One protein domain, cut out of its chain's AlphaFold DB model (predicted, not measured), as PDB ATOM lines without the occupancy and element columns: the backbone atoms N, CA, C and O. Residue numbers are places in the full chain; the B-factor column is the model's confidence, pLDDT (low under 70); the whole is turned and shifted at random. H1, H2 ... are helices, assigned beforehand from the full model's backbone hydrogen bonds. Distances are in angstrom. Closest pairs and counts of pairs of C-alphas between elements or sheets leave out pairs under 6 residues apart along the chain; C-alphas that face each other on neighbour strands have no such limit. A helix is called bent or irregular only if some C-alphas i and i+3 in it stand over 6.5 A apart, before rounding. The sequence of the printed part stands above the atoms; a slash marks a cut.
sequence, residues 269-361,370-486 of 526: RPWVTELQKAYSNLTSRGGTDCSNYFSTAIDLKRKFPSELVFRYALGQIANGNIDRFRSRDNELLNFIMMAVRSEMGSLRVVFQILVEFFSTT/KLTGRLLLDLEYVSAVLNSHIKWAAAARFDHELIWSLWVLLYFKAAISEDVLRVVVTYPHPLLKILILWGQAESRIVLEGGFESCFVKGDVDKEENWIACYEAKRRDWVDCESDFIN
ATOM      1  N   ARG A 269      93.220 -97.004  45.672       85.31
ATOM      2  CA  ARG A 269      93.975 -95.751  45.722       85.31
ATOM      3  C   ARG A 269      93.541 -94.888  46.915       85.31
ATOM      4  O   ARG A 269      92.342 -94.642  47.064       85.31
ATOM      5  N   PRO A 270      94.462 -94.330  47.733       88.94
ATOM      6  CA  PRO A 270      94.118 -93.541  48.918       88.94
ATOM      7  C   PRO A 270      93.116 -92.415  48.659       88.94
ATOM      8  O   PRO A 270      92.228 -92.160  49.474       88.94
ATOM      9  N   TRP A 271      93.235 -91.756  47.505       92.94
ATOM     10  CA  TRP A 271      92.357 -90.657  47.123       92.94
ATOM     11  C   TRP A 271      90.910 -91.115  46.887       92.94
ATOM     12  O   TRP A 271      89.983 -90.366  47.190       92.94
ATOM     13  N   VAL A 272      90.702 -92.346  46.405       91.06
ATOM     14  CA  VAL A 272      89.369 -92.930  46.193       91.06
ATOM     15  C   VAL A 272      88.687 -93.116  47.538       91.06
ATOM     16  O   VAL A 272      87.564 -92.656  47.732       91.06
ATOM     17  N   THR A 273      89.387 -93.708  48.509       89.69
ATOM     18  CA  THR A 273      88.859 -93.907  49.865       89.69
ATOM     19  C   THR A 273      88.557 -92.578  50.568       89.69
ATOM     20  O   THR A 273      87.530 -92.449  51.238       89.69
ATOM     21  N   GLU A 274      89.421 -91.569  50.413       94.25
ATOM     22  CA  GLU A 274      89.205 -90.230  50.979       94.25
ATOM     23  C   GLU A 274      87.953 -89.562  50.388       94.25
ATOM     24  O   GLU A 274      87.112 -89.041  51.128       94.25
ATOM     25  N   LEU A 275      87.778 -89.649  49.067       93.19
ATOM     26  CA  LEU A 275      86.632 -89.077  48.369       93.19
ATOM     27  C   LEU A 275      85.326 -89.822  48.684       93.19
ATOM     28  O   LEU A 275      84.309 -89.188  48.963       93.19
ATOM     29  N   GLN A 276      85.361 -91.159  48.746       91.44
ATOM     30  CA  GLN A 276      84.244 -91.984  49.213       91.44
ATOM     31  C   GLN A 276      83.795 -91.586  50.614       91.44
ATOM     32  O   GLN A 276      82.604 -91.380  50.839       91.44
ATOM     33  N   LYS A 277      84.735 -91.406  51.546       91.44
ATOM     34  CA  LYS A 277      84.422 -90.958  52.906       91.44
ATOM     35  C   LYS A 277      83.755 -89.580  52.909       91.44
ATOM     36  O   LYS A 277      82.775 -89.381  53.630       91.44
ATOM     37  N   ALA A 278      84.254 -88.636  52.110       92.12
ATOM     38  CA  ALA A 278      83.644 -87.314  51.976       92.12
ATOM     39  C   ALA A 278      82.214 -87.397  51.410       92.12
ATOM     40  O   ALA A 278      81.304 -86.755  51.939       92.12
ATOM     41  N   TYR A 279      81.992 -88.246  50.406       90.62
ATOM     42  CA  TYR A 279      80.671 -88.497  49.834       90.62
ATOM     43  C   TYR A 279      79.706 -89.173  50.827       90.62
ATOM     44  O   TYR A 279      78.544 -88.777  50.954       90.62
ATOM     45  N   SER A 280      80.173 -90.158  51.603       88.88
ATOM     46  CA  SER A 280      79.381 -90.784  52.673       88.88
ATOM     47  C   SER A 280      78.960 -89.770  53.742       88.88
ATOM     48  O   SER A 280      77.821 -89.794  54.209       88.88
ATOM     49  N   ASN A 281      79.841 -88.833  54.104       87.31
ATOM     50  CA  ASN A 281      79.501 -87.759  55.039       87.31
ATOM     51  C   ASN A 281      78.419 -86.827  54.473       87.31
ATOM     52  O   ASN A 281      77.475 -86.490  55.190       87.31
ATOM     53  N   LEU A 282      78.509 -86.464  53.189       84.44
ATOM     54  CA  LEU A 282      77.491 -85.664  52.500       84.44
ATOM     55  C   LEU A 282      76.117 -86.352  52.498       84.44
ATOM     56  O   LEU A 282      75.090 -85.708  52.705       84.44
ATOM     57  N   THR A 283      76.094 -87.665  52.280       82.12
ATOM     58  CA  THR A 283      74.855 -88.451  52.157       82.12
ATOM     59  C   THR A 283      74.268 -88.907  53.500       82.12
ATOM     60  O   THR A 283      73.116 -89.356  53.547       82.12
ATOM     61  N   SER A 284      75.006 -88.740  54.602       81.25
ATOM     62  CA  SER A 284      74.565 -89.069  55.962       81.25
ATOM     63  C   SER A 284      73.347 -88.243  56.434       81.25
ATOM     64  O   SER A 284      73.022 -87.177  55.899       81.25
ATOM     65  N   ARG A 285      72.614 -88.729  57.451       67.12
ATOM     66  CA  ARG A 285      71.451 -88.010  58.015       67.12
ATOM     67  C   ARG A 285      71.908 -86.692  58.659       67.12
ATOM     68  O   ARG A 285      72.596 -86.716  59.670       67.12
ATOM     69  N   GLY A 286      71.490 -85.561  58.086       63.88
ATOM     70  CA  GLY A 286      71.917 -84.215  58.497       63.88
ATOM     71  C   GLY A 286      73.118 -83.667  57.711       63.88
ATOM     72  O   GLY A 286      73.456 -82.497  57.875       63.88
ATOM     73  N   GLY A 287      73.718 -84.473  56.827       60.88
ATOM     74  CA  GLY A 287      74.750 -84.037  55.889       60.88
ATOM     75  C   GLY A 287      74.204 -82.992  54.912       60.88
ATOM     76  O   GLY A 287      73.193 -83.215  54.243       60.88
ATOM     77  N   THR A 288      74.852 -81.830  54.874       61.34
ATOM     78  CA  THR A 288      74.529 -80.702  53.976       61.34
ATOM     79  C   THR A 288      75.777 -80.078  53.349       61.34
ATOM     80  O   THR A 288      75.682 -79.091  52.624       61.34
ATOM     81  N   ASP A 289      76.956 -80.642  53.614       73.31
ATOM     82  CA  ASP A 289      78.224 -79.995  53.294       73.31
ATOM     83  C   ASP A 289      78.734 -80.382  51.897       73.31
ATOM     84  O   ASP A 289      79.761 -81.047  51.733       73.31
ATOM     85  N   CYS A 290      77.973 -79.988  50.865       83.31
ATOM     86  CA  CYS A 290      78.404 -80.093  49.467       83.31
ATOM     87  C   CYS A 290      79.749 -79.387  49.259       83.31
ATOM     88  O   CYS A 290      80.610 -79.895  48.542       83.31
ATOM     89  N   SER A 291      79.953 -78.251  49.930       84.75
ATOM     90  CA  SER A 291      81.165 -77.447  49.825       84.75
ATOM     91  C   SER A 291      82.399 -78.209  50.327       84.75
ATOM     92  O   SER A 291      83.438 -78.160  49.669       84.75
ATOM     93  N   ASN A 292      82.304 -78.979  51.417       89.19
ATOM     94  CA  ASN A 292      83.394 -79.849  51.872       89.19
ATOM     95  C   ASN A 292      83.668 -81.006  50.903       89.19
ATOM     96  O   ASN A 292      84.831 -81.321  50.656       89.19
ATOM     97  N   TYR A 293      82.632 -81.618  50.320       92.06
ATOM     98  CA  TYR A 293      82.829 -82.652  49.298       92.06
ATOM     99  C   TYR A 293      83.562 -82.097  48.066       92.06
ATOM    100  O   TYR A 293      84.578 -82.656  47.654       92.06
ATOM    101  N   PHE A 294      83.121 -80.951  47.535       93.31
ATOM    102  CA  PHE A 294      83.785 -80.293  46.406       93.31
ATOM    103  C   PHE A 294      85.208 -79.846  46.754       93.31
ATOM    104  O   PHE A 294      86.122 -80.070  45.966       93.31
ATOM    105  N   SER A 295      85.425 -79.282  47.947       93.69
ATOM    106  CA  SER A 295      86.761 -78.884  48.415       93.69
ATOM    107  C   SER A 295      87.697 -80.089  48.522       93.69
ATOM    108  O   SER A 295      88.822 -80.034  48.033       93.69
ATOM    109  N   THR A 296      87.206 -81.209  49.062       95.81
ATOM    110  CA  THR A 296      87.961 -82.469  49.132       95.81
ATOM    111  C   THR A 296      88.325 -82.961  47.732       95.81
ATOM    112  O   THR A 296      89.483 -83.277  47.475       95.81
ATOM    113  N   ALA A 297      87.371 -82.971  46.794       96.38
ATOM    114  CA  ALA A 297      87.634 -83.365  45.412       96.38
ATOM    115  C   ALA A 297      88.689 -82.463  44.743       96.38
ATOM    116  O   ALA A 297      89.581 -82.964  44.058       96.38
ATOM    117  N   ILE A 298      88.625 -81.143  44.962       95.94
ATOM    118  CA  ILE A 298      89.598 -80.171  44.435       95.94
ATOM    119  C   ILE A 298      90.993 -80.435  45.005       95.94
ATOM    120  O   ILE A 298      91.969 -80.490  44.252       95.94
ATOM    121  N   ASP A 299      91.104 -80.618  46.318       96.69
ATOM    122  CA  ASP A 299      92.385 -80.875  46.972       96.69
ATOM    123  C   ASP A 299      92.993 -82.204  46.521       96.69
ATOM    124  O   ASP A 299      94.194 -82.274  46.247       96.69
ATOM    125  N   LEU A 300      92.170 -83.243  46.366       96.44
ATOM    126  CA  LEU A 300      92.598 -84.524  45.816       96.44
ATOM    127  C   LEU A 300      93.051 -84.393  44.361       96.44
ATOM    128  O   LEU A 300      94.128 -84.882  44.032       96.44
ATOM    129  N   LYS A 301      92.324 -83.670  43.501       94.00
ATOM    130  CA  LYS A 301      92.747 -83.453  42.108       94.00
ATOM    131  C   LYS A 301      94.089 -82.724  42.022       94.00
ATOM    132  O   LYS A 301      94.919 -83.050  41.179       94.00
ATOM    133  N   ARG A 302      94.335 -81.758  42.911       94.19
ATOM    134  CA  ARG A 302      95.623 -81.048  42.987       94.19
ATOM    135  C   ARG A 302      96.765 -81.956  43.444       94.19
ATOM    136  O   ARG A 302      97.875 -81.811  42.939       94.19
ATOM    137  N   LYS A 303      96.508 -82.866  44.390       95.62
ATOM    138  CA  LYS A 303      97.490 -83.856  44.869       95.62
ATOM    139  C   LYS A 303      97.757 -84.956  43.836       95.62
ATOM    140  O   LYS A 303      98.891 -85.412  43.728       95.62
ATOM    141  N   PHE A 304      96.739 -85.345  43.070       92.38
ATOM    142  CA  PHE A 304      96.767 -86.446  42.106       92.38
ATOM    143  C   PHE A 304      96.361 -85.964  40.696       92.38
ATOM    144  O   PHE A 304      95.307 -86.339  40.180       92.38
ATOM    145  N   PRO A 305      97.174 -85.111  40.041       89.44
ATOM    146  CA  PRO A 305      96.791 -84.456  38.786       89.44
ATOM    147  C   PRO A 305      96.607 -85.426  37.609       89.44
ATOM    148  O   PRO A 305      95.806 -85.147  36.716       89.44
ATOM    149  N   SER A 306      97.308 -86.563  37.617       86.19
ATOM    150  CA  SER A 306      97.217 -87.622  36.601       86.19
ATOM    151  C   SER A 306      96.035 -88.572  36.793       86.19
ATOM    152  O   SER A 306      95.850 -89.466  35.979       86.19
ATOM    153  N   GLU A 307      95.250 -88.414  37.857       88.00
ATOM    154  CA  GLU A 307      94.125 -89.294  38.170       88.00
ATOM    155  C   GLU A 307      92.792 -88.674  37.739       88.00
ATOM    156  O   GLU A 307      92.668 -87.450  37.639       88.00
ATOM    157  N   LEU A 308      91.784 -89.523  37.516       89.94
ATOM    158  CA  LEU A 308      90.414 -89.148  37.137       89.94
ATOM    159  C   LEU A 308      89.550 -88.773  38.361       89.94
ATOM    160  O   LEU A 308      88.471 -89.331  38.585       89.94
ATOM    161  N   VAL A 309      90.060 -87.875  39.208       93.88
ATOM    162  CA  VAL A 309      89.433 -87.518  40.494       93.88
ATOM    163  C   VAL A 309      88.072 -86.863  40.298       93.88
ATOM    164  O   VAL A 309      87.107 -87.230  40.971       93.88
ATOM    165  N   PHE A 310      87.967 -85.906  39.377       94.88
ATOM    166  CA  PHE A 310      86.711 -85.195  39.152       94.88
ATOM    167  C   PHE A 310      85.671 -86.066  38.461       94.88
ATOM    168  O   PHE A 310      84.513 -86.057  38.870       94.88
ATOM    169  N   ARG A 311      86.064 -86.878  37.484       92.50
ATOM    170  CA  ARG A 311      85.192 -87.842  36.821       92.50
ATOM    171  C   ARG A 311      84.629 -88.848  37.819       92.50
ATOM    172  O   ARG A 311      83.437 -89.135  37.755       92.50
ATOM    173  N   TYR A 312      85.433 -89.335  38.767       92.06
ATOM    174  CA  TYR A 312      84.917 -90.184  39.843       92.06
ATOM    175  C   TYR A 312      83.943 -89.438  40.752       92.06
ATOM    176  O   TYR A 312      82.860 -89.946  41.040       92.06
ATOM    177  N   ALA A 313      84.298 -88.216  41.164       94.06
ATOM    178  CA  ALA A 313      83.442 -87.395  42.012       94.06
ATOM    179  C   ALA A 313      82.074 -87.132  41.357       94.06
ATOM    180  O   ALA A 313      81.037 -87.223  42.016       94.06
ATOM    181  N   LEU A 314      82.074 -86.841  40.054       92.88
ATOM    182  CA  LEU A 314      80.877 -86.701  39.227       92.88
ATOM    183  C   LEU A 314      80.125 -88.028  39.103       92.88
ATOM    184  O   LEU A 314      78.906 -88.029  39.204       92.88
ATOM    185  N   GLY A 315      80.821 -89.158  38.966       91.12
ATOM    186  CA  GLY A 315      80.202 -90.484  38.970       91.12
ATOM    187  C   GLY A 315      79.427 -90.759  40.261       91.12
ATOM    188  O   GLY A 315      78.300 -91.240  40.210       91.12
ATOM    189  N   GLN A 316      79.966 -90.390  41.427       90.38
ATOM    190  CA  GLN A 316      79.226 -90.494  42.693       90.38
ATOM    191  C   GLN A 316      77.994 -89.575  42.732       90.38
ATOM    192  O   GLN A 316      76.979 -89.934  43.326       90.38
ATOM    193  N   ILE A 317      78.056 -88.401  42.098       89.50
ATOM    194  CA  ILE A 317      76.916 -87.479  41.997       89.50
ATOM    195  C   ILE A 317      75.834 -88.043  41.068       89.50
ATOM    196  O   ILE A 317      74.685 -88.126  41.488       89.50
ATOM    197  N   ALA A 318      76.204 -88.457  39.852       86.81
ATOM    198  CA  ALA A 318      75.300 -89.017  38.842       86.81
ATOM    199  C   ALA A 318      74.527 -90.229  39.380       86.81
ATOM    200  O   ALA A 318      73.337 -90.385  39.164       86.81
ATOM    201  N   ASN A 319      75.208 -91.054  40.168       83.56
ATOM    202  CA  ASN A 319      74.649 -92.280  40.730       83.56
ATOM    203  C   ASN A 319      74.022 -92.082  42.121       83.56
ATOM    204  O   ASN A 319      73.673 -93.053  42.790       83.56
ATOM    205  N   GLY A 320      73.967 -90.835  42.585       81.06
ATOM    206  CA  GLY A 320      73.554 -90.446  43.923       81.06
ATOM    207  C   GLY A 320      72.146 -89.876  44.001       81.06
ATOM    208  O   GLY A 320      71.419 -89.781  43.019       81.06
ATOM    209  N   ASN A 321      71.775 -89.411  45.197       77.94
ATOM    210  CA  ASN A 321      70.533 -88.665  45.374       77.94
ATOM    211  C   ASN A 321      70.751 -87.159  45.129       77.94
ATOM    212  O   ASN A 321      71.352 -86.465  45.959       77.94
ATOM    213  N   ILE A 322      70.186 -86.648  44.031       75.31
ATOM    214  CA  ILE A 322      70.246 -85.236  43.631       75.31
ATOM    215  C   ILE A 322      69.651 -84.261  44.657       75.31
ATOM    216  O   ILE A 322      70.081 -83.107  44.730       75.31
ATOM    217  N   ASP A 323      68.718 -84.701  45.508       75.00
ATOM    218  CA  ASP A 323      68.104 -83.863  46.548       75.00
ATOM    219  C   ASP A 323      69.141 -83.206  47.459       75.00
ATOM    220  O   ASP A 323      68.925 -82.103  47.966       75.00
ATOM    221  N   ARG A 324      70.296 -83.858  47.632       76.56
ATOM    222  CA  ARG A 324      71.407 -83.350  48.443       76.56
ATOM    223  C   ARG A 324      72.014 -82.068  47.888       76.56
ATOM    224  O   ARG A 324      72.512 -81.265  48.669       76.56
ATOM    225  N   PHE A 325      71.910 -81.838  46.582       77.75
ATOM    226  CA  PHE A 325      72.484 -80.675  45.909       77.75
ATOM    227  C   PHE A 325      71.445 -79.602  45.558       77.75
ATOM    228  O   PHE A 325      71.828 -78.507  45.159       77.75
ATOM    229  N   ARG A 326      70.139 -79.852  45.751       74.06
ATOM    230  CA  ARG A 326      69.068 -78.916  45.344       74.06
ATOM    231  C   ARG A 326      69.180 -77.514  45.944       74.06
ATOM    232  O   ARG A 326      68.827 -76.543  45.292       74.06
ATOM    233  N   SER A 327      69.672 -77.393  47.177       71.50
ATOM    234  CA  SER A 327      69.864 -76.089  47.843       71.50
ATOM    235  C   SER A 327      71.168 -75.365  47.460       71.50
ATOM    236  O   SER A 327      71.465 -74.295  48.002       71.50
ATOM    237  N   ARG A 328      71.964 -75.983  46.579       76.69
ATOM    238  CA  ARG A 328      73.322 -75.601  46.162       76.69
ATOM    239  C   ARG A 328      73.533 -75.880  44.666       76.69
ATOM    240  O   ARG A 328      74.629 -76.232  44.238       76.69
ATOM    241  N   ASP A 329      72.479 -75.727  43.876       78.69
ATOM    242  CA  ASP A 329      72.458 -75.980  42.433       78.69
ATOM    243  C   ASP A 329      73.544 -75.208  41.669       78.69
ATOM    244  O   ASP A 329      74.255 -75.792  40.853       78.69
ATOM    245  N   ASN A 330      73.757 -73.937  42.010       84.31
ATOM    246  CA  ASN A 330      74.826 -73.117  41.440       84.31
ATOM    247  C   ASN A 330      76.231 -73.640  41.786       84.31
ATOM    248  O   ASN A 330      77.123 -73.614  40.941       84.31
ATOM    249  N   GLU A 331      76.454 -74.126  43.013       87.88
ATOM    250  CA  GLU A 331      77.747 -74.714  43.401       87.88
ATOM    251  C   GLU A 331      78.001 -76.021  42.647       87.88
ATOM    252  O   GLU A 331      79.108 -76.236  42.154       87.88
ATOM    253  N   LEU A 332      76.966 -76.854  42.497       89.81
ATOM    254  CA  LEU A 332      77.037 -78.070  41.696       89.81
ATOM    255  C   LEU A 332      77.366 -77.743  40.233       89.81
ATOM    256  O   LEU A 332      78.305 -78.316  39.685       89.81
ATOM    257  N   LEU A 333      76.652 -76.800  39.610       91.69
ATOM    258  CA  LEU A 333      76.909 -76.407  38.223       91.69
ATOM    259  C   LEU A 333      78.331 -75.852  38.044       91.69
ATOM    260  O   LEU A 333      79.014 -76.209  37.083       91.69
ATOM    261  N   ASN A 334      78.819 -75.049  38.992       93.25
ATOM    262  CA  ASN A 334      80.198 -74.562  38.992       93.25
ATOM    263  C   ASN A 334      81.220 -75.698  39.094       93.25
ATOM    264  O   ASN A 334      82.202 -75.697  38.351       93.25
ATOM    265  N   PHE A 335      80.986 -76.681  39.966       94.81
ATOM    266  CA  PHE A 335      81.851 -77.852  40.086       94.81
ATOM    267  C   PHE A 335      81.875 -78.680  38.791       94.81
ATOM    268  O   PHE A 335      82.952 -79.026  38.308       94.81
ATOM    269  N   ILE A 336      80.710 -78.925  38.182       95.00
ATOM    270  CA  ILE A 336      80.572 -79.632  36.898       95.00
ATOM    271  C   ILE A 336      81.357 -78.906  35.796       95.00
ATOM    272  O   ILE A 336      82.167 -79.522  35.102       95.00
ATOM    273  N   MET A 337      81.161 -77.593  35.641       95.81
ATOM    274  CA  MET A 337      81.841 -76.808  34.603       95.81
ATOM    275  C   MET A 337      83.354 -76.711  34.842       95.81
ATOM    276  O   MET A 337      84.142 -76.761  33.896       95.81
ATOM    277  N   MET A 338      83.786 -76.631  36.102       94.69
ATOM    278  CA  MET A 338      85.203 -76.698  36.460       94.69
ATOM    279  C   MET A 338      85.808 -78.062  36.111       94.69
ATOM    280  O   MET A 338      86.933 -78.105  35.607       94.69
ATOM    281  N   ALA A 339      85.078 -79.159  36.333       94.31
ATOM    282  CA  ALA A 339      85.526 -80.501  35.980       94.31
ATOM    283  C   ALA A 339      85.751 -80.645  34.470       94.31
ATOM    284  O   ALA A 339      86.826 -81.088  34.078       94.31
ATOM    285  N   VAL A 340      84.823 -80.159  33.629       93.75
ATOM    286  CA  VAL A 340      85.000 -80.115  32.159       93.75
ATOM    287  C   VAL A 340      86.313 -79.430  31.773       93.75
ATOM    288  O   VAL A 340      87.052 -79.915  30.923       93.75
ATOM    289  N   ARG A 341      86.633 -78.308  32.422       91.44
ATOM    290  CA  ARG A 341      87.816 -77.498  32.097       91.44
ATOM    291  C   ARG A 341      89.129 -78.042  32.653       91.44
ATOM    292  O   ARG A 341      90.186 -77.641  32.169       91.44
ATOM    293  N   SER A 342      89.071 -78.888  33.677       89.81
ATOM    294  CA  SER A 342      90.247 -79.294  34.461       89.81
ATOM    295  C   SER A 342      90.584 -80.777  34.326       89.81
ATOM    296  O   SER A 342      91.694 -81.185  34.669       89.81
ATOM    297  N   GLU A 343      89.643 -81.597  33.860       89.00
ATOM    298  CA  GLU A 343      89.823 -83.034  33.702       89.00
ATOM    299  C   GLU A 343      89.061 -83.557  32.480       89.00
ATOM    300  O   GLU A 343      87.834 -83.684  32.478       89.00
ATOM    301  N   MET A 344      89.829 -83.895  31.448       87.19
ATOM    302  CA  MET A 344      89.321 -84.502  30.222       87.19
ATOM    303  C   MET A 344      88.646 -85.857  30.472       87.19
ATOM    304  O   MET A 344      88.939 -86.550  31.445       87.19
ATOM    305  N   GLY A 345      87.732 -86.235  29.582       85.38
ATOM    306  CA  GLY A 345      86.946 -87.465  29.669       85.38
ATOM    307  C   GLY A 345      85.770 -87.382  30.650       85.38
ATOM    308  O   GLY A 345      85.073 -88.374  30.867       85.38
ATOM    309  N   SER A 346      85.522 -86.211  31.249       89.69
ATOM    310  CA  SER A 346      84.412 -85.994  32.188       89.69
ATOM    311  C   SER A 346      83.076 -85.731  31.487       89.69
ATOM    312  O   SER A 346      82.022 -85.951  32.084       89.69
ATOM    313  N   LEU A 347      83.091 -85.285  30.224       91.75
ATOM    314  CA  LEU A 347      81.900 -84.783  29.527       91.75
ATOM    315  C   LEU A 347      80.763 -85.801  29.407       91.75
ATOM    316  O   LEU A 347      79.603 -85.410  29.483       91.75
ATOM    317  N   ARG A 348      81.070 -87.097  29.290       90.19
ATOM    318  CA  ARG A 348      80.051 -88.159  29.286       90.19
ATOM    319  C   ARG A 348      79.235 -88.168  30.581       90.19
ATOM    320  O   ARG A 348      78.009 -88.171  30.541       90.19
ATOM    321  N   VAL A 349      79.915 -88.150  31.730       89.38
ATOM    322  CA  VAL A 349      79.261 -88.141  33.051       89.38
ATOM    323  C   VAL A 349      78.594 -86.789  33.308       89.38
ATOM    324  O   VAL A 349      77.504 -86.730  33.864       89.38
ATOM    325  N   VAL A 350      79.210 -85.696  32.852       92.00
ATOM    326  CA  VAL A 350      78.601 -84.360  32.898       92.00
ATOM    327  C   VAL A 350      77.286 -84.341  32.129       92.00
ATOM    328  O   VAL A 350      76.289 -83.886  32.672       92.00
ATOM    329  N   PHE A 351      77.251 -84.858  30.901       91.25
ATOM    330  CA  PHE A 351      76.029 -84.916  30.106       91.25
ATOM    331  C   PHE A 351      74.931 -85.707  30.819       91.25
ATOM    332  O   PHE A 351      73.815 -85.206  30.918       91.25
ATOM    333  N   GLN A 352      75.262 -86.876  31.381       86.94
ATOM    334  CA  GLN A 352      74.332 -87.666  32.192       86.94
ATOM    335  C   GLN A 352      73.722 -86.820  33.322       86.94
ATOM    336  O   GLN A 352      72.505 -86.674  33.396       86.94
ATOM    337  N   ILE A 353      74.567 -86.172  34.131       87.31
ATOM    338  CA  ILE A 353      74.132 -85.288  35.221       87.31
ATOM    339  C   ILE A 353      73.232 -84.159  34.704       87.31
ATOM    340  O   ILE A 353      72.204 -83.859  35.306       87.31
ATOM    341  N   LEU A 354      73.606 -83.512  33.598       88.69
ATOM    342  CA  LEU A 354      72.827 -82.412  33.033       88.69
ATOM    343  C   LEU A 354      71.444 -82.879  32.553       88.69
ATOM    344  O   LEU A 354      70.462 -82.180  32.780       88.69
ATOM    345  N   VAL A 355      71.346 -84.048  31.916       84.12
ATOM    346  CA  VAL A 355      70.072 -84.593  31.415       84.12
ATOM    347  C   VAL A 355      69.168 -85.051  32.559       84.12
ATOM    348  O   VAL A 355      67.974 -84.737  32.568       84.12
ATOM    349  N   GLU A 356      69.727 -85.785  33.520       79.31
ATOM    350  CA  GLU A 356      68.976 -86.363  34.634       79.31
ATOM    351  C   GLU A 356      68.525 -85.284  35.625       79.31
ATOM    352  O   GLU A 356      67.374 -85.276  36.071       79.31
ATOM    353  N   PHE A 357      69.416 -84.349  35.966       79.12
ATOM    354  CA  PHE A 357      69.203 -83.443  37.096       79.12
ATOM    355  C   PHE A 357      68.786 -82.037  36.703       79.12
ATOM    356  O   PHE A 357      68.235 -81.334  37.550       79.12
ATOM    357  N   PHE A 358      68.999 -81.614  35.456       78.06
ATOM    358  CA  PHE A 358      68.667 -80.262  35.021       78.06
ATOM    359  C   PHE A 358      67.544 -80.238  33.975       78.06
ATOM    360  O   PHE A 358      67.248 -81.206  33.275       78.06
ATOM    361  N   SER A 359      66.866 -79.097  33.896       70.25
ATOM    362  CA  SER A 359      65.820 -78.797  32.920       70.25
ATOM    363  C   SER A 359      66.122 -77.471  32.216       70.25
ATOM    364  O   SER A 359      66.593 -76.517  32.836       70.25
ATOM    365  N   THR A 360      65.841 -77.406  30.912       59.19
ATOM    366  CA  THR A 360      66.107 -76.242  30.039       59.19
ATOM    367  C   THR A 360      64.875 -75.382  29.770       59.19
ATOM    368  O   THR A 360      64.830 -74.626  28.800       59.19
ATOM    369  N   THR A 361      63.833 -75.513  30.592       54.94
ATOM    370  CA  THR A 361      62.516 -74.925  30.325       54.94
ATOM    371  C   THR A 361      62.601 -73.417  30.048       54.94
ATOM    372  O   THR A 361      62.849 -72.626  30.953       54.94
ATOM    373  N   LYS A 370      59.535 -77.458  40.245       49.44
ATOM    374  CA  LYS A 370      58.946 -78.048  41.461       49.44
ATOM    375  C   LYS A 370      58.189 -79.356  41.204       49.44
ATOM    376  O   LYS A 370      58.195 -80.214  42.077       49.44
ATOM    377  N   LEU A 371      57.545 -79.504  40.044       51.34
ATOM    378  CA  LEU A 371      56.792 -80.704  39.651       51.34
ATOM    379  C   LEU A 371      57.709 -81.837  39.171       51.34
ATOM    380  O   LEU A 371      57.468 -82.986  39.515       51.34
ATOM    381  N   THR A 372      58.755 -81.520  38.401       56.44
ATOM    382  CA  THR A 372      59.730 -82.512  37.902       56.44
ATOM    383  C   THR A 372      60.850 -82.802  38.898       56.44
ATOM    384  O   THR A 372      61.536 -83.810  38.775       56.44
ATOM    385  N   GLY A 373      61.073 -81.917  39.875       61.97
ATOM    386  CA  GLY A 373      62.172 -82.033  40.829       61.97
ATOM    387  C   GLY A 373      63.563 -81.746  40.241       61.97
ATOM    388  O   GLY A 373      64.564 -82.013  40.912       61.97
ATOM    389  N   ARG A 374      63.645 -81.219  39.011       69.88
ATOM    390  CA  ARG A 374      64.905 -80.895  38.320       69.88
ATOM    391  C   ARG A 374      65.367 -79.460  38.588       69.88
ATOM    392  O   ARG A 374      64.559 -78.562  38.824       69.88
ATOM    393  N   LEU A 375      66.676 -79.247  38.518       74.19
ATOM    394  CA  LEU A 375      67.345 -77.953  38.643       74.19
ATOM    395  C   LEU A 375      67.188 -77.122  37.361       74.19
ATOM    396  O   LEU A 375      66.924 -77.664  36.284       74.19
ATOM    397  N   LEU A 376      67.336 -75.801  37.462       78.69
ATOM    398  CA  LEU A 376      67.366 -74.928  36.285       78.69
ATOM    399  C   LEU A 376      68.785 -74.876  35.725       78.69
ATOM    400  O   LEU A 376      69.730 -74.604  36.462       78.69
ATOM    401  N   LEU A 377      68.935 -75.143  34.427       85.25
ATOM    402  CA  LEU A 377      70.232 -75.056  33.764       85.25
ATOM    403  C   LEU A 377      70.507 -73.624  33.303       85.25
ATOM    404  O   LEU A 377      69.778 -73.098  32.460       85.25
ATOM    405  N   ASP A 378      71.586 -73.018  33.798       90.25
ATOM    406  CA  ASP A 378      72.100 -71.761  33.250       90.25
ATOM    407  C   ASP A 378      72.789 -72.026  31.900       90.25
ATOM    408  O   ASP A 378      73.975 -72.357  31.819       90.25
ATOM    409  N   LEU A 379      72.010 -71.924  30.822       90.69
ATOM    410  CA  LEU A 379      72.484 -72.173  29.463       90.69
ATOM    411  C   LEU A 379      73.489 -71.129  28.973       90.69
ATOM    412  O   LEU A 379      74.324 -71.468  28.136       90.69
ATOM    413  N   GLU A 380      73.429 -69.890  29.467       93.94
ATOM    414  CA  GLU A 380      74.398 -68.853  29.097       93.94
ATOM    415  C   GLU A 380      75.767 -69.193  29.684       93.94
ATOM    416  O   GLU A 380      76.773 -69.168  28.969       93.94
ATOM    417  N   TYR A 381      75.802 -69.611  30.951       94.62
ATOM    418  CA  TYR A 381      77.029 -70.054  31.600       94.62
ATOM    419  C   TYR A 381      77.607 -71.323  30.959       94.62
ATOM    420  O   TYR A 381      78.789 -71.349  30.603       94.62
ATOM    421  N   VAL A 382      76.778 -72.350  30.735       95.19
ATOM    422  CA  VAL A 382      77.196 -73.589  30.050       95.19
ATOM    423  C   VAL A 382      77.729 -73.281  28.651       95.19
ATOM    424  O   VAL A 382      78.799 -73.764  28.273       95.19
ATOM    425  N   SER A 383      77.020 -72.436  27.896       96.75
ATOM    426  CA  SER A 383      77.446 -71.988  26.570       96.75
ATOM    427  C   SER A 383      78.807 -71.300  26.624       96.75
ATOM    428  O   SER A 383      79.707 -71.677  25.870       96.75
ATOM    429  N   ALA A 384      79.008 -70.342  27.530       96.94
ATOM    430  CA  ALA A 384      80.271 -69.621  27.651       96.94
ATOM    431  C   ALA A 384      81.451 -70.566  27.946       96.94
ATOM    432  O   ALA A 384      82.510 -70.467  27.316       96.94
ATOM    433  N   VAL A 385      81.262 -71.520  28.865       97.62
ATOM    434  CA  VAL A 385      82.295 -72.495  29.240       97.62
ATOM    435  C   VAL A 385      82.625 -73.428  28.076       97.62
ATOM    436  O   VAL A 385      83.802 -73.578  27.735       97.62
ATOM    437  N   LEU A 386      81.615 -74.030  27.441       97.88
ATOM    438  CA  LEU A 386      81.821 -75.021  26.384       97.88
ATOM    439  C   LEU A 386      82.328 -74.404  25.083       97.88
ATOM    440  O   LEU A 386      83.183 -75.003  24.437       97.88
ATOM    441  N   ASN A 387      81.909 -73.187  24.723       97.75
ATOM    442  CA  ASN A 387      82.488 -72.497  23.567       97.75
ATOM    443  C   ASN A 387      83.994 -72.249  23.757       97.75
ATOM    444  O   ASN A 387      84.791 -72.443  22.836       97.75
ATOM    445  N   SER A 388      84.421 -71.873  24.968       96.56
ATOM    446  CA  SER A 388      85.849 -71.768  25.281       96.56
ATOM    447  C   SER A 388      86.554 -73.126  25.250       96.56
ATOM    448  O   SER A 388      87.701 -73.193  24.806       96.56
ATOM    449  N   HIS A 389      85.903 -74.184  25.739       96.50
ATOM    450  CA  HIS A 389      86.470 -75.533  25.792       96.50
ATOM    451  C   HIS A 389      86.662 -76.139  24.401       96.50
ATOM    452  O   HIS A 389      87.733 -76.658  24.108       96.50
ATOM    453  N   ILE A 390      85.680 -75.980  23.507       97.06
ATOM    454  CA  ILE A 390      85.737 -76.470  22.121       97.06
ATOM    455  C   ILE A 390      86.939 -75.885  21.378       97.06
ATOM    456  O   ILE A 390      87.681 -76.620  20.732       97.06
ATOM    457  N   LYS A 391      87.195 -74.578  21.506       95.88
ATOM    458  CA  LYS A 391      88.363 -73.945  20.866       95.88
ATOM    459  C   LYS A 391      89.683 -74.547  21.332       95.88
ATOM    460  O   LYS A 391      90.574 -74.790  20.522       95.88
ATOM    461  N   TRP A 392      89.800 -74.784  22.636       94.50
ATOM    462  CA  TRP A 392      90.977 -75.419  23.216       94.50
ATOM    463  C   TRP A 392      91.130 -76.869  22.734       94.50
ATOM    464  O   TRP A 392      92.201 -77.243  22.255       94.50
ATOM    465  N   ALA A 393      90.052 -77.654  22.778       94.00
ATOM    466  CA  ALA A 393      90.044 -79.046  22.347       94.00
ATOM    467  C   ALA A 393      90.383 -79.193  20.854       94.00
ATOM    468  O   ALA A 393      91.133 -80.090  20.473       94.00
ATOM    469  N   ALA A 394      89.910 -78.273  20.010       94.31
ATOM    470  CA  ALA A 394      90.203 -78.266  18.579       94.31
ATOM    471  C   ALA A 394      91.676 -78.009  18.294       94.31
ATOM    472  O   ALA A 394      92.280 -78.721  17.490       94.31
ATOM    473  N   ALA A 395      92.262 -77.020  18.974       92.94
ATOM    474  CA  ALA A 395      93.680 -76.714  18.848       92.94
ATOM    475  C   ALA A 395      94.561 -77.898  19.282       92.94
ATOM    476  O   ALA A 395      95.611 -78.130  18.687       92.94
ATOM    477  N   ALA A 396      94.117 -78.661  20.284       90.88
ATOM    478  CA  ALA A 396      94.822 -79.827  20.809       90.88
ATOM    479  C   ALA A 396      94.495 -81.158  20.098       90.88
ATOM    480  O   ALA A 396      95.121 -82.166  20.415       90.88
ATOM    481  N   ARG A 397      93.561 -81.169  19.130       91.00
ATOM    482  CA  ARG A 397      93.062 -82.376  18.435       91.00
ATOM    483  C   ARG A 397      92.445 -83.427  19.372       91.00
ATOM    484  O   ARG A 397      92.696 -84.621  19.247       91.00
ATOM    485  N   PHE A 398      91.631 -82.975  20.322       92.88
ATOM    486  CA  PHE A 398      90.908 -83.843  21.253       92.88
ATOM    487  C   PHE A 398      89.486 -84.138  20.763       92.88
ATOM    488  O   PHE A 398      88.534 -83.447  21.133       92.88
ATOM    489  N   ASP A 399      89.345 -85.185  19.946       94.69
ATOM    490  CA  ASP A 399      88.075 -85.578  19.312       94.69
ATOM    491  C   ASP A 399      86.943 -85.773  20.327       94.69
ATOM    492  O   ASP A 399      85.855 -85.220  20.159       94.69
ATOM    493  N   HIS A 400      87.207 -86.518  21.408       94.56
ATOM    494  CA  HIS A 400      86.220 -86.779  22.456       94.56
ATOM    495  C   HIS A 400      85.665 -85.488  23.063       94.56
ATOM    496  O   HIS A 400      84.449 -85.321  23.153       94.56
ATOM    497  N   GLU A 401      86.547 -84.555  23.425       94.69
ATOM    498  CA  GLU A 401      86.164 -83.285  24.045       94.69
ATOM    499  C   GLU A 401      85.330 -82.421  23.099       94.69
ATOM    500  O   GLU A 401      84.336 -81.821  23.515       94.69
ATOM    501  N   LEU A 402      85.702 -82.384  21.820       95.56
ATOM    502  CA  LEU A 402      84.985 -81.636  20.793       95.56
ATOM    503  C   LEU A 402      83.579 -82.167  20.565       95.56
ATOM    504  O   LEU A 402      82.608 -81.413  20.649       95.56
ATOM    505  N   ILE A 403      83.486 -83.462  20.272       97.19
ATOM    506  CA  ILE A 403      82.243 -84.119  19.877       97.19
ATOM    507  C   ILE A 403      81.239 -84.058  21.027       97.19
ATOM    508  O   ILE A 403      80.090 -83.676  20.813       97.19
ATOM    509  N   TRP A 404      81.673 -84.341  22.258       97.06
ATOM    510  CA  TRP A 404      80.791 -84.244  23.417       97.06
ATOM    511  C   TRP A 404      80.393 -82.808  23.753       97.06
ATOM    512  O   TRP A 404      79.232 -82.569  24.073       97.06
ATOM    513  N   SER A 405      81.309 -81.841  23.667       97.56
ATOM    514  CA  SER A 405      80.962 -80.443  23.960       97.56
ATOM    515  C   SER A 405      79.958 -79.890  22.956       97.56
ATOM    516  O   SER A 405      78.995 -79.232  23.353       97.56
ATOM    517  N   LEU A 406      80.149 -80.181  21.665       97.62
ATOM    518  CA  LEU A 406      79.198 -79.782  20.632       97.62
ATOM    519  C   LEU A 406      77.853 -80.493  20.820       97.62
ATOM    520  O   LEU A 406      76.812 -79.845  20.736       97.62
ATOM    521  N   TRP A 407      77.868 -81.791  21.142       97.25
ATOM    522  CA  TRP A 407      76.655 -82.544  21.455       97.25
ATOM    523  C   TRP A 407      75.872 -81.919  22.616       97.25
ATOM    524  O   TRP A 407      74.675 -81.679  22.477       97.25
ATOM    525  N   VAL A 408      76.538 -81.576  23.726       95.75
ATOM    526  CA  VAL A 408      75.904 -80.913  24.879       95.75
ATOM    527  C   VAL A 408      75.245 -79.596  24.451       95.75
ATOM    528  O   VAL A 408      74.081 -79.359  24.782       95.75
ATOM    529  N   LEU A 409      75.948 -78.751  23.684       96.31
ATOM    530  CA  LEU A 409      75.398 -77.477  23.209       96.31
ATOM    531  C   LEU A 409      74.165 -77.679  22.318       96.31
ATOM    532  O   LEU A 409      73.141 -77.025  22.524       96.31
ATOM    533  N   LEU A 410      74.238 -78.606  21.362       95.19
ATOM    534  CA  LEU A 410      73.148 -78.874  20.429       95.19
ATOM    535  C   LEU A 410      71.929 -79.503  21.114       95.19
ATOM    536  O   LEU A 410      70.799 -79.071  20.862       95.19
ATOM    537  N   TYR A 411      72.151 -80.480  21.997       92.69
ATOM    538  CA  TYR A 411      71.100 -81.176  22.739       92.69
ATOM    539  C   TYR A 411      70.283 -80.191  23.581       92.69
ATOM    540  O   TYR A 411      69.058 -80.120  23.457       92.69
ATOM    541  N   PHE A 412      70.965 -79.344  24.359       90.31
ATOM    542  CA  PHE A 412      70.317 -78.360  25.227       90.31
ATOM    543  C   PHE A 412      69.904 -77.061  24.525       90.31
ATOM    544  O   PHE A 412      69.334 -76.182  25.170       90.31
ATOM    545  N   LYS A 413      70.139 -76.934  23.211       91.88
ATOM    546  CA  LYS A 413      69.860 -75.712  22.431       91.88
ATOM    547  C   LYS A 413      70.584 -74.479  22.992       91.88
ATOM    548  O   LYS A 413      70.036 -73.377  22.981       91.88
ATOM    549  N   ALA A 414      71.790 -74.676  23.519       93.00
ATOM    550  CA  ALA A 414      72.643 -73.604  24.009       93.00
ATOM    551  C   ALA A 414      73.315 -72.870  22.836       93.00
ATOM    552  O   ALA A 414      73.494 -73.433  21.757       93.00
ATOM    553  N   ALA A 415      73.698 -71.608  23.045       95.12
ATOM    554  CA  ALA A 415      74.316 -70.811  21.991       95.12
ATOM    555  C   ALA A 415      75.687 -71.381  21.581       95.12
ATOM    556  O   ALA A 415      76.495 -71.769  22.432       95.12
ATOM    557  N   ILE A 416      75.962 -71.384  20.278       96.88
ATOM    558  CA  ILE A 416      77.259 -71.740  19.699       96.88
ATOM    559  C   ILE A 416      77.820 -70.480  19.044       96.88
ATOM    560  O   ILE A 416      77.151 -69.828  18.247       96.88
ATOM    561  N   SER A 417      79.031 -70.110  19.435       95.44
ATOM    562  CA  SER A 417      79.709 -68.907  18.963       95.44
ATOM    563  C   SER A 417      80.248 -69.080  17.540       95.44
ATOM    564  O   SER A 417      80.622 -70.180  17.128       95.44
ATOM    565  N   GLU A 418      80.299 -67.990  16.776       92.69
ATOM    566  CA  GLU A 418      80.731 -68.015  15.372       92.69
ATOM    567  C   GLU A 418      82.189 -68.483  15.217       92.69
ATOM    568  O   GLU A 418      82.528 -69.222  14.294       92.69
ATOM    569  N   ASP A 419      83.062 -68.108  16.151       93.19
ATOM    570  CA  ASP A 419      84.450 -68.559  16.200       93.19
ATOM    571  C   ASP A 419      84.565 -70.065  16.457       93.19
ATOM    572  O   ASP A 419      85.430 -70.712  15.867       93.19
ATOM    573  N   VAL A 420      83.673 -70.646  17.265       95.56
ATOM    574  CA  VAL A 420      83.579 -72.105  17.405       95.56
ATOM    575  C   VAL A 420      83.138 -72.755  16.098       95.56
ATOM    576  O   VAL A 420      83.774 -73.720  15.679       95.56
ATOM    577  N   LEU A 421      82.115 -72.217  15.425       93.50
ATOM    578  CA  LEU A 421      81.626 -72.752  14.147       93.50
ATOM    579  C   LEU A 421      82.731 -72.805  13.084       93.50
ATOM    580  O   LEU A 421      82.946 -73.850  12.473       93.50
ATOM    581  N   ARG A 422      83.512 -71.728  12.935       91.19
ATOM    582  CA  ARG A 422      84.660 -71.677  12.006       91.19
ATOM    583  C   ARG A 422      85.694 -72.779  12.280       91.19
ATOM    584  O   ARG A 422      86.304 -73.309  11.351       91.19
ATOM    585  N   VAL A 423      85.893 -73.119  13.551       92.06
ATOM    586  CA  VAL A 423      86.852 -74.143  13.974       92.06
ATOM    587  C   VAL A 423      86.314 -75.555  13.739       92.06
ATOM    588  O   VAL A 423      87.036 -76.388  13.199       92.06
ATOM    589  N   VAL A 424      85.064 -75.840  14.117       91.94
ATOM    590  CA  VAL A 424      84.510 -77.204  14.019       91.94
ATOM    591  C   VAL A 424      84.214 -77.619  12.577       91.94
ATOM    592  O   VAL A 424      84.419 -78.779  12.242       91.94
ATOM    593  N   VAL A 425      83.819 -76.683  11.707       90.00
ATOM    594  CA  VAL A 425      83.524 -76.958  10.285       90.00
ATOM    595  C   VAL A 425      84.757 -77.434   9.520       90.00
ATOM    596  O   VAL A 425      84.662 -78.280   8.638       90.00
ATOM    597  N   THR A 426      85.938 -76.929   9.875       88.00
ATOM    598  CA  THR A 426      87.200 -77.311   9.223       88.00
ATOM    599  C   THR A 426      87.877 -78.518   9.878       88.00
ATOM    600  O   THR A 426      88.945 -78.950   9.434       88.00
ATOM    601  N   TYR A 427      87.291 -79.071  10.944       91.31
ATOM    602  CA  TYR A 427      87.858 -80.202  11.663       91.31
ATOM    603  C   TYR A 427      87.490 -81.522  10.956       91.31
ATOM    604  O   TYR A 427      86.306 -81.842  10.833       91.31
ATOM    605  N   PRO A 428      88.471 -82.323  10.497       88.94
ATOM    606  CA  PRO A 428      88.216 -83.464   9.621       88.94
ATOM    607  C   PRO A 428      87.788 -84.710  10.414       88.94
ATOM    608  O   PRO A 428      88.522 -85.690  10.466       88.94
ATOM    609  N   HIS A 429      86.616 -84.676  11.059       93.44
ATOM    610  CA  HIS A 429      86.086 -85.823  11.805       93.44
ATOM    611  C   HIS A 429      84.620 -86.115  11.438       93.44
ATOM    612  O   HIS A 429      83.761 -85.251  11.631       93.44
ATOM    613  N   PRO A 430      84.282 -87.334  10.983       93.75
ATOM    614  CA  PRO A 430      82.955 -87.653  10.445       93.75
ATOM    615  C   PRO A 430      81.825 -87.512  11.467       93.75
ATOM    616  O   PRO A 430      80.792 -86.924  11.165       93.75
ATOM    617  N   LEU A 431      82.028 -87.970  12.706       96.25
ATOM    618  CA  LEU A 431      81.015 -87.812  13.758       96.25
ATOM    619  C   LEU A 431      80.709 -86.338  14.059       96.25
ATOM    620  O   LEU A 431      79.564 -85.989  14.326       96.25
ATOM    621  N   LEU A 432      81.719 -85.464  13.988       95.50
ATOM    622  CA  LEU A 432      81.529 -84.031  14.192       95.50
ATOM    623  C   LEU A 432      80.735 -83.418  13.034       95.50
ATOM    624  O   LEU A 432      79.835 -82.623  13.283       95.50
ATOM    625  N   LYS A 433      81.006 -83.839  11.790       93.62
ATOM    626  CA  LYS A 433      80.220 -83.429  10.617       93.62
ATOM    627  C   LYS A 433      78.748 -83.787  10.783       93.62
ATOM    628  O   LYS A 433      77.914 -82.913  10.599       93.62
ATOM    629  N   ILE A 434      78.424 -85.007  11.222       95.38
ATOM    630  CA  ILE A 434      77.029 -85.412  11.495       95.38
ATOM    631  C   ILE A 434      76.361 -84.451  12.486       95.38
ATOM    632  O   ILE A 434      75.246 -83.998  12.236       95.38
ATOM    633  N   LEU A 435      77.044 -84.094  13.579       96.94
ATOM    634  CA  LEU A 435      76.507 -83.150  14.564       96.94
ATOM    635  C   LEU A 435      76.272 -81.752  13.979       96.94
ATOM    636  O   LEU A 435      75.258 -81.128  14.290       96.94
ATOM    637  N   ILE A 436      77.190 -81.254  13.145       95.19
ATOM    638  CA  ILE A 436      77.060 -79.933  12.517       95.19
ATOM    639  C   ILE A 436      75.908 -79.931  11.509       95.19
ATOM    640  O   ILE A 436      75.054 -79.047  11.583       95.19
ATOM    641  N   LEU A 437      75.852 -80.936  10.629       93.81
ATOM    642  CA  LEU A 437      74.787 -81.099   9.640       93.81
ATOM    643  C   LEU A 437      73.429 -81.194  10.345       93.81
ATOM    644  O   LEU A 437      72.531 -80.403  10.072       93.81
ATOM    645  N   TRP A 438      73.293 -82.059  11.354       95.38
ATOM    646  CA  TRP A 438      72.066 -82.121  12.151       95.38
ATOM    647  C   TRP A 438      71.719 -80.773  12.799       95.38
ATOM    648  O   TRP A 438      70.568 -80.336  12.767       95.38
ATOM    649  N   GLY A 439      72.717 -80.071  13.343       94.62
ATOM    650  CA  GLY A 439      72.543 -78.731  13.892       94.62
ATOM    651  C   GLY A 439      72.008 -77.724  12.870       94.62
ATOM    652  O   GLY A 439      71.182 -76.888  13.234       94.62
ATOM    653  N   GLN A 440      72.427 -77.796  11.605       93.12
ATOM    654  CA  GLN A 440      71.898 -76.952  10.526       93.12
ATOM    655  C   GLN A 440      70.467 -77.333  10.141       93.12
ATOM    656  O   GLN A 440      69.618 -76.447  10.041       93.12
ATOM    657  N   ALA A 441      70.171 -78.631  10.009       92.88
ATOM    658  CA  ALA A 441      68.824 -79.129   9.702       92.88
ATOM    659  C   ALA A 441      67.796 -78.685  10.745       92.88
ATOM    660  O   ALA A 441      66.684 -78.277  10.423       92.88
ATOM    661  N   GLU A 442      68.211 -78.663  12.006       92.50
ATOM    662  CA  GLU A 442      67.395 -78.206  13.123       92.50
ATOM    663  C   GLU A 442      67.382 -76.678  13.309       92.50
ATOM    664  O   GLU A 442      66.840 -76.183  14.301       92.50
ATOM    665  N   SER A 443      68.009 -75.913  12.407       91.69
ATOM    666  CA  SER A 443      68.175 -74.454  12.520       91.69
ATOM    667  C   SER A 443      68.846 -74.002  13.832       91.69
ATOM    668  O   SER A 443      68.569 -72.921  14.355       91.69
ATOM    669  N   ARG A 444      69.723 -74.843  14.395       89.75
ATOM    670  CA  ARG A 444      70.522 -74.573  15.610       89.75
ATOM    671  C   ARG A 444      71.903 -74.023  15.277       89.75
ATOM    672  O   ARG A 444      72.483 -73.306  16.086       89.75
ATOM    673  N   ILE A 445      72.415 -74.361  14.099       92.88
ATOM    674  CA  ILE A 445      73.660 -73.853  13.533       92.88
ATOM    675  C   ILE A 445      73.329 -73.104  12.242       92.88
ATOM    676  O   ILE A 445      72.532 -73.572  11.433       92.88
ATOM    677  N   VAL A 446      73.976 -71.958  12.035       88.56
ATOM    678  CA  VAL A 446      73.905 -71.191  10.787       88.56
ATOM    679  C   VAL A 446      75.327 -71.032  10.257       88.56
ATOM    680  O   VAL A 446      76.170 -70.459  10.944       88.56
ATOM    681  N   LEU A 447      75.590 -71.549   9.055       85.31
ATOM    682  CA  LEU A 447      76.883 -71.447   8.373       85.31
ATOM    683  C   LEU A 447      76.729 -70.706   7.049       85.31
ATOM    684  O   LEU A 447      75.754 -70.903   6.321       85.31
ATOM    685  N   GLU A 448      77.727 -69.891   6.718       79.50
ATOM    686  CA  GLU A 448      77.866 -69.349   5.370       79.50
ATOM    687  C   GLU A 448      78.179 -70.498   4.400       79.50
ATOM    688  O   GLU A 448      79.171 -71.205   4.567       79.50
ATOM    689  N   GLY A 449      77.328 -70.693   3.389       78.25
ATOM    690  CA  GLY A 449      77.517 -71.731   2.370       78.25
ATOM    691  C   GLY A 449      76.791 -73.058   2.610       78.25
ATOM    692  O   GLY A 449      77.067 -73.997   1.878       78.25
ATOM    693  N   GLY A 450      75.871 -73.146   3.578       83.50
ATOM    694  CA  GLY A 450      74.994 -74.319   3.717       83.50
ATOM    695  C   GLY A 450      75.668 -75.548   4.336       83.50
ATOM    696  O   GLY A 450      76.680 -75.426   5.035       83.50
ATOM    697  N   PHE A 451      75.064 -76.723   4.153       83.88
ATOM    698  CA  PHE A 451      75.549 -78.004   4.693       83.88
ATOM    699  C   PHE A 451      76.837 -78.467   3.999       83.88
ATOM    700  O   PHE A 451      77.706 -79.082   4.616       83.88
ATOM    701  N   GLU A 452      76.999 -78.089   2.734       80.56
ATOM    702  CA  GLU A 452      78.140 -78.366   1.867       80.56
ATOM    703  C   GLU A 452      79.451 -77.849   2.465       80.56
ATOM    704  O   GLU A 452      80.507 -78.446   2.266       80.56
ATOM    705  N   SER A 453      79.385 -76.778   3.264       81.62
ATOM    706  CA  SER A 453      80.543 -76.222   3.971       81.62
ATOM    707  C   SER A 453      81.201 -77.208   4.950       81.62
ATOM    708  O   SER A 453      82.386 -77.060   5.248       81.62
ATOM    709  N   CYS A 454      80.475 -78.234   5.413       83.94
ATOM    710  CA  CYS A 454      80.988 -79.273   6.313       83.94
ATOM    711  C   CYS A 454      81.880 -80.309   5.614       83.94
ATOM    712  O   CYS A 454      82.550 -81.099   6.287       83.94
ATOM    713  N   PHE A 455      81.876 -80.343   4.280       82.19
ATOM    714  CA  PHE A 455      82.664 -81.277   3.487       82.19
ATOM    715  C   PHE A 455      83.742 -80.522   2.710       82.19
ATOM    716  O   PHE A 455      83.469 -79.621   1.920       82.19
ATOM    717  N   VAL A 456      85.001 -80.909   2.904       74.94
ATOM    718  CA  VAL A 456      86.094 -80.426   2.056       74.94
ATOM    719  C   VAL A 456      86.095 -81.233   0.755       74.94
ATOM    720  O   VAL A 456      85.700 -82.399   0.731       74.94
ATOM    721  N   LYS A 457      86.561 -80.634  -0.347       69.94
ATOM    722  CA  LYS A 457      86.684 -81.321  -1.643       69.94
ATOM    723  C   LYS A 457      87.387 -82.681  -1.489       69.94
ATOM    724  O   LYS A 457      88.532 -82.733  -1.043       69.94
ATOM    725  N   GLY A 458      86.704 -83.750  -1.905       70.81
ATOM    726  CA  GLY A 458      87.190 -85.132  -1.842       70.81
ATOM    727  C   GLY A 458      86.933 -85.850  -0.514       70.81
ATOM    728  O   GLY A 458      87.303 -87.009  -0.394       70.81
ATOM    729  N   ASP A 459      86.309 -85.215   0.486       72.31
ATOM    730  CA  ASP A 459      85.925 -85.904   1.728       72.31
ATOM    731  C   ASP A 459      84.919 -87.023   1.488       72.31
ATOM    732  O   ASP A 459      84.941 -88.020   2.205       72.31
ATOM    733  N   VAL A 460      84.066 -86.854   0.483       65.69
ATOM    734  CA  VAL A 460      82.995 -87.796   0.176       65.69
ATOM    735  C   VAL A 460      83.503 -89.091  -0.466       65.69
ATOM    736  O   VAL A 460      82.812 -90.099  -0.409       65.69
ATOM    737  N   ASP A 461      84.741 -89.086  -0.971       66.12
ATOM    738  CA  ASP A 461      85.418 -90.265  -1.526       66.12
ATOM    739  C   ASP A 461      86.250 -91.015  -0.470       66.12
ATOM    740  O   ASP A 461      86.866 -92.041  -0.762       66.12
ATOM    741  N   LYS A 462      86.339 -90.488   0.760       72.06
ATOM    742  CA  LYS A 462      87.146 -91.107   1.812       72.06
ATOM    743  C   LYS A 462      86.307 -92.083   2.613       72.06
ATOM    744  O   LYS A 462      85.333 -91.694   3.254       72.06
ATOM    745  N   GLU A 463      86.775 -93.322   2.688       76.00
ATOM    746  CA  GLU A 463      86.150 -94.371   3.499       76.00
ATOM    747  C   GLU A 463      86.023 -93.969   4.972       76.00
ATOM    748  O   GLU A 463      85.009 -94.248   5.597       76.00
ATOM    749  N   GLU A 464      86.973 -93.202   5.517       81.06
ATOM    750  CA  GLU A 464      86.902 -92.662   6.884       81.06
ATOM    751  C   GLU A 464      85.744 -91.665   7.108       81.06
ATOM    752  O   GLU A 464      85.496 -91.265   8.242       81.06
ATOM    753  N   ASN A 465      85.013 -91.259   6.064       86.69
ATOM    754  CA  ASN A 465      83.815 -90.426   6.164       86.69
ATOM    755  C   ASN A 465      82.504 -91.186   5.912       86.69
ATOM    756  O   ASN A 465      81.452 -90.547   5.948       86.69
ATOM    757  N   TRP A 466      82.536 -92.515   5.723       89.06
ATOM    758  CA  TRP A 466      81.372 -93.312   5.297       89.06
ATOM    759  C   TRP A 466      80.095 -92.989   6.086       89.06
ATOM    760  O   TRP A 466      79.040 -92.795   5.492       89.06
ATOM    761  N   ILE A 467      80.190 -92.856   7.415       92.31
ATOM    762  CA  ILE A 467      79.031 -92.621   8.289       92.31
ATOM    763  C   ILE A 467      78.435 -91.226   8.090       92.31
ATOM    764  O   ILE A 467      77.219 -91.069   8.097       92.31
ATOM    765  N   ALA A 468      79.279 -90.212   7.880       91.94
ATOM    766  CA  ALA A 468      78.827 -88.848   7.642       91.94
ATOM    767  C   ALA A 468      78.212 -88.711   6.249       91.94
ATOM    768  O   ALA A 468      77.177 -88.070   6.111       91.94
ATOM    769  N   CYS A 469      78.824 -89.339   5.242       87.62
ATOM    770  CA  CYS A 469      78.309 -89.357   3.875       87.62
ATOM    771  C   CYS A 469      76.970 -90.096   3.795       87.62
ATOM    772  O   CYS A 469      76.012 -89.567   3.236       87.62
ATOM    773  N   TYR A 470      76.886 -91.281   4.404       89.94
ATOM    774  CA  TYR A 470      75.661 -92.075   4.458       89.94
ATOM    775  C   TYR A 470      74.518 -91.305   5.131       89.94
ATOM    776  O   TYR A 470      73.447 -91.165   4.547       89.94
ATOM    777  N   GLU A 471      74.756 -90.743   6.321       92.00
ATOM    778  CA  GLU A 471      73.721 -90.001   7.049       92.00
ATOM    779  C   GLU A 471      73.326 -88.689   6.363       92.00
ATOM    780  O   GLU A 471      72.167 -88.287   6.454       92.00
ATOM    781  N   ALA A 472      74.260 -88.028   5.671       89.50
ATOM    782  CA  ALA A 472      73.962 -86.827   4.899       89.50
ATOM    783  C   ALA A 472      73.086 -87.134   3.680       89.50
ATOM    784  O   ALA A 472      72.104 -86.428   3.461       89.50
ATOM    785  N   LYS A 473      73.410 -88.198   2.930       86.62
ATOM    786  CA  LYS A 473      72.631 -88.647   1.769       86.62
ATOM    787  C   LYS A 473      71.230 -89.085   2.191       86.62
ATOM    788  O   LYS A 473      70.245 -88.557   1.701       86.62
ATOM    789  N   ARG A 474      71.138 -89.999   3.162       87.94
ATOM    790  CA  ARG A 474      69.872 -90.606   3.609       87.94
ATOM    791  C   ARG A 474      68.888 -89.603   4.230       87.94
ATOM    792  O   ARG A 474      67.708 -89.908   4.365       87.94
ATOM    793  N   ARG A 475      69.357 -88.423   4.647       90.19
ATOM    794  CA  ARG A 475      68.520 -87.343   5.202       90.19
ATOM    795  C   ARG A 475      68.353 -86.140   4.279       90.19
ATOM    796  O   ARG A 475      67.853 -85.116   4.743       90.19
ATOM    797  N   ASP A 476      68.812 -86.240   3.034       87.75
ATOM    798  CA  ASP A 476      68.810 -85.137   2.070       87.75
ATOM    799  C   ASP A 476      69.456 -83.854   2.640       87.75
ATOM    800  O   ASP A 476      68.995 -82.736   2.410       87.75
ATOM    801  N   TRP A 477      70.513 -84.001   3.452       88.06
ATOM    802  CA  TRP A 477      71.242 -82.858   4.016       88.06
ATOM    803  C   TRP A 477      72.174 -82.209   2.996       88.06
ATOM    804  O   TRP A 477      72.433 -81.012   3.088       88.06
ATOM    805  N   VAL A 478      72.710 -82.995   2.063       78.75
ATOM    806  CA  VAL A 478      73.630 -82.540   1.016       78.75
ATOM    807  C   VAL A 478      73.263 -83.222  -0.295       78.75
ATOM    808  O   VAL A 478      73.098 -84.442  -0.324       78.75
ATOM    809  N   ASP A 479      73.191 -82.441  -1.375       66.94
ATOM    810  CA  ASP A 479      73.047 -82.967  -2.732       66.94
ATOM    811  C   ASP A 479      74.328 -83.705  -3.126       66.94
ATOM    812  O   ASP A 479      75.404 -83.133  -3.315       66.94
ATOM    813  N   CYS A 480      74.207 -85.020  -3.204       59.75
ATOM    814  CA  CYS A 480      75.321 -85.937  -3.270       59.75
ATOM    815  C   CYS A 480      75.187 -86.726  -4.592       59.75
ATOM    816  O   CYS A 480      74.400 -87.663  -4.676       59.75
ATOM    817  N   GLU A 481      75.929 -86.332  -5.639       51.75
ATOM    818  CA  GLU A 481      75.806 -86.900  -7.003       51.75
ATOM    819  C   GLU A 481      76.569 -88.225  -7.260       51.75
ATOM    820  O   GLU A 481      76.371 -88.820  -8.318       51.75
ATOM    821  N   SER A 482      77.447 -88.708  -6.370       47.66
ATOM    822  CA  SER A 482      78.365 -89.831  -6.670       47.66
ATOM    823  C   SER A 482      78.140 -91.115  -5.861       47.66
ATOM    824  O   SER A 482      77.473 -91.139  -4.837       47.66
ATOM    825  N   ASP A 483      78.733 -92.209  -6.332       51.56
ATOM    826  CA  ASP A 483      78.754 -93.544  -5.725       51.56
ATOM    827  C   ASP A 483      79.571 -93.575  -4.401       51.56
ATOM    828  O   ASP A 483      80.605 -94.232  -4.318       51.56
ATOM    829  N   PHE A 484      79.161 -92.826  -3.363       54.22
ATOM    830  CA  PHE A 484      79.931 -92.529  -2.127       54.22
ATOM    831  C   PHE A 484      80.349 -93.730  -1.275       54.22
ATOM    832  O   PHE A 484      81.003 -93.572  -0.242       54.22
ATOM    833  N   ILE A 485      79.899 -94.923  -1.640       57.09
ATOM    834  CA  ILE A 485      79.993 -96.088  -0.791       57.09
ATOM    835  C   ILE A 485      80.474 -97.253  -1.644       57.09
ATOM    836  O   ILE A 485      79.731 -97.812  -2.442       57.09
ATOM    837  N   ASN A 486      81.742 -97.624  -1.452       52.03
ATOM    838  CA  ASN A 486      82.444 -98.678  -2.194       52.03
ATOM    839  C   ASN A 486      81.815-100.091  -2.054       52.03
ATOM    840  O   ASN A 486      82.344-101.046  -2.623       52.03
TER     841      ASN A 486
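This is residues 269 to 361 and 370 to 486 of the 526 residues of the protein "RNA-directed DNA polymerase" of Bradymonadales bacterium TMQ1 (UniProt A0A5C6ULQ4). The chain winds in stacked helical turns into an elongated row, with most helices lying across its length in two layers: H1, H3, H5, H7, H9 and H11 follow one another in one layer, and H2, H4, H6 and H8 in the other. The short H10 packs on H9 near the far end. The printed part has 210 residues with eleven named helices, H1 to H11 in chain order, and no named strand; the class is all helix. It is only just compact, close to loose, with a radius of gyration of the C-alphas of 19.9 A, and spans 65 by 40 by 29 A.

H1, residues 270 to 283, begins with C-alpha 270 at (94.118, -93.541, 48.918) and is 20.2 A long. H2 is residues 290 to 303, 20.0 A, and H3 residues 309 to 318, 14.3 A. H4, residues 326 to 342, 23.8 A, has a kink of 27 degrees near residue 333 and is irregular, with C-alphas 327 and 330 8.6 A apart. H5 is residues 347 to 357. H6, residues 379 to 396, 25.1 A, begins with C-alpha 379 at (72.484, -72.173, 29.463). H7 is residues 399 to 411, H8 residues 418 to 425, H9 residues 430 to 441 and H10 residues 451 to 454. H11, residues 463 to 474, is irregular, with C-alphas 464 and 467 8.0 A apart; C-alpha 474 is at (69.872, -90.606, 3.609).

H1 to H7 form an up-and-down bundle, each helix running against the one before it. H1 and H2 are a hairpin at a shallow tilt of 7 degrees; their closest C-alphas, of Ala 278 and Tyr 293, are 5.4 A apart. H3 touches H5 at Ala 318 and Ile 353, 5.3 A. H5 touches H7 at Leu 347 and Trp 404, 6.2 A. H6 and H7 are a hairpin, closest at Ile 390 and Leu 402, 5.4 A. H6 touches H8, with residues 387 to 394 of H6 alone, at a steep tilt of 47 degrees; Lys 391 and Val 420 come closest, 6.2 A. H7 touches H9 at Ile 403 and Leu 432, 5.7 A. H9 touches H10 at Leu 437 and Phe 451, 5.9 A, and H11 at Pro 430 and Ala 468, 5.1 A. H1 and H11 are apart. Every O i to N i+4 pair is within hydrogen-bond range in H1, H2, H3, H5, H6, H7, H8 and H9; H4 has 11 of 13 and H11 6 of 8, and H10 is too short for such a pair.

The two C-alphas farthest apart, of Gly 286 and Ser 482, are 65.7 A apart. Residues 362 to 369 are not printed, with C-alphas 361 and 370 12.1 A apart across the cut. Of the links printed whole, none is long. Residues 475 to 486 hold no named element. Mean pLDDT of the printed part is 86.3; 22 residues are under 70, among them 370 to 374 and 479 to 486.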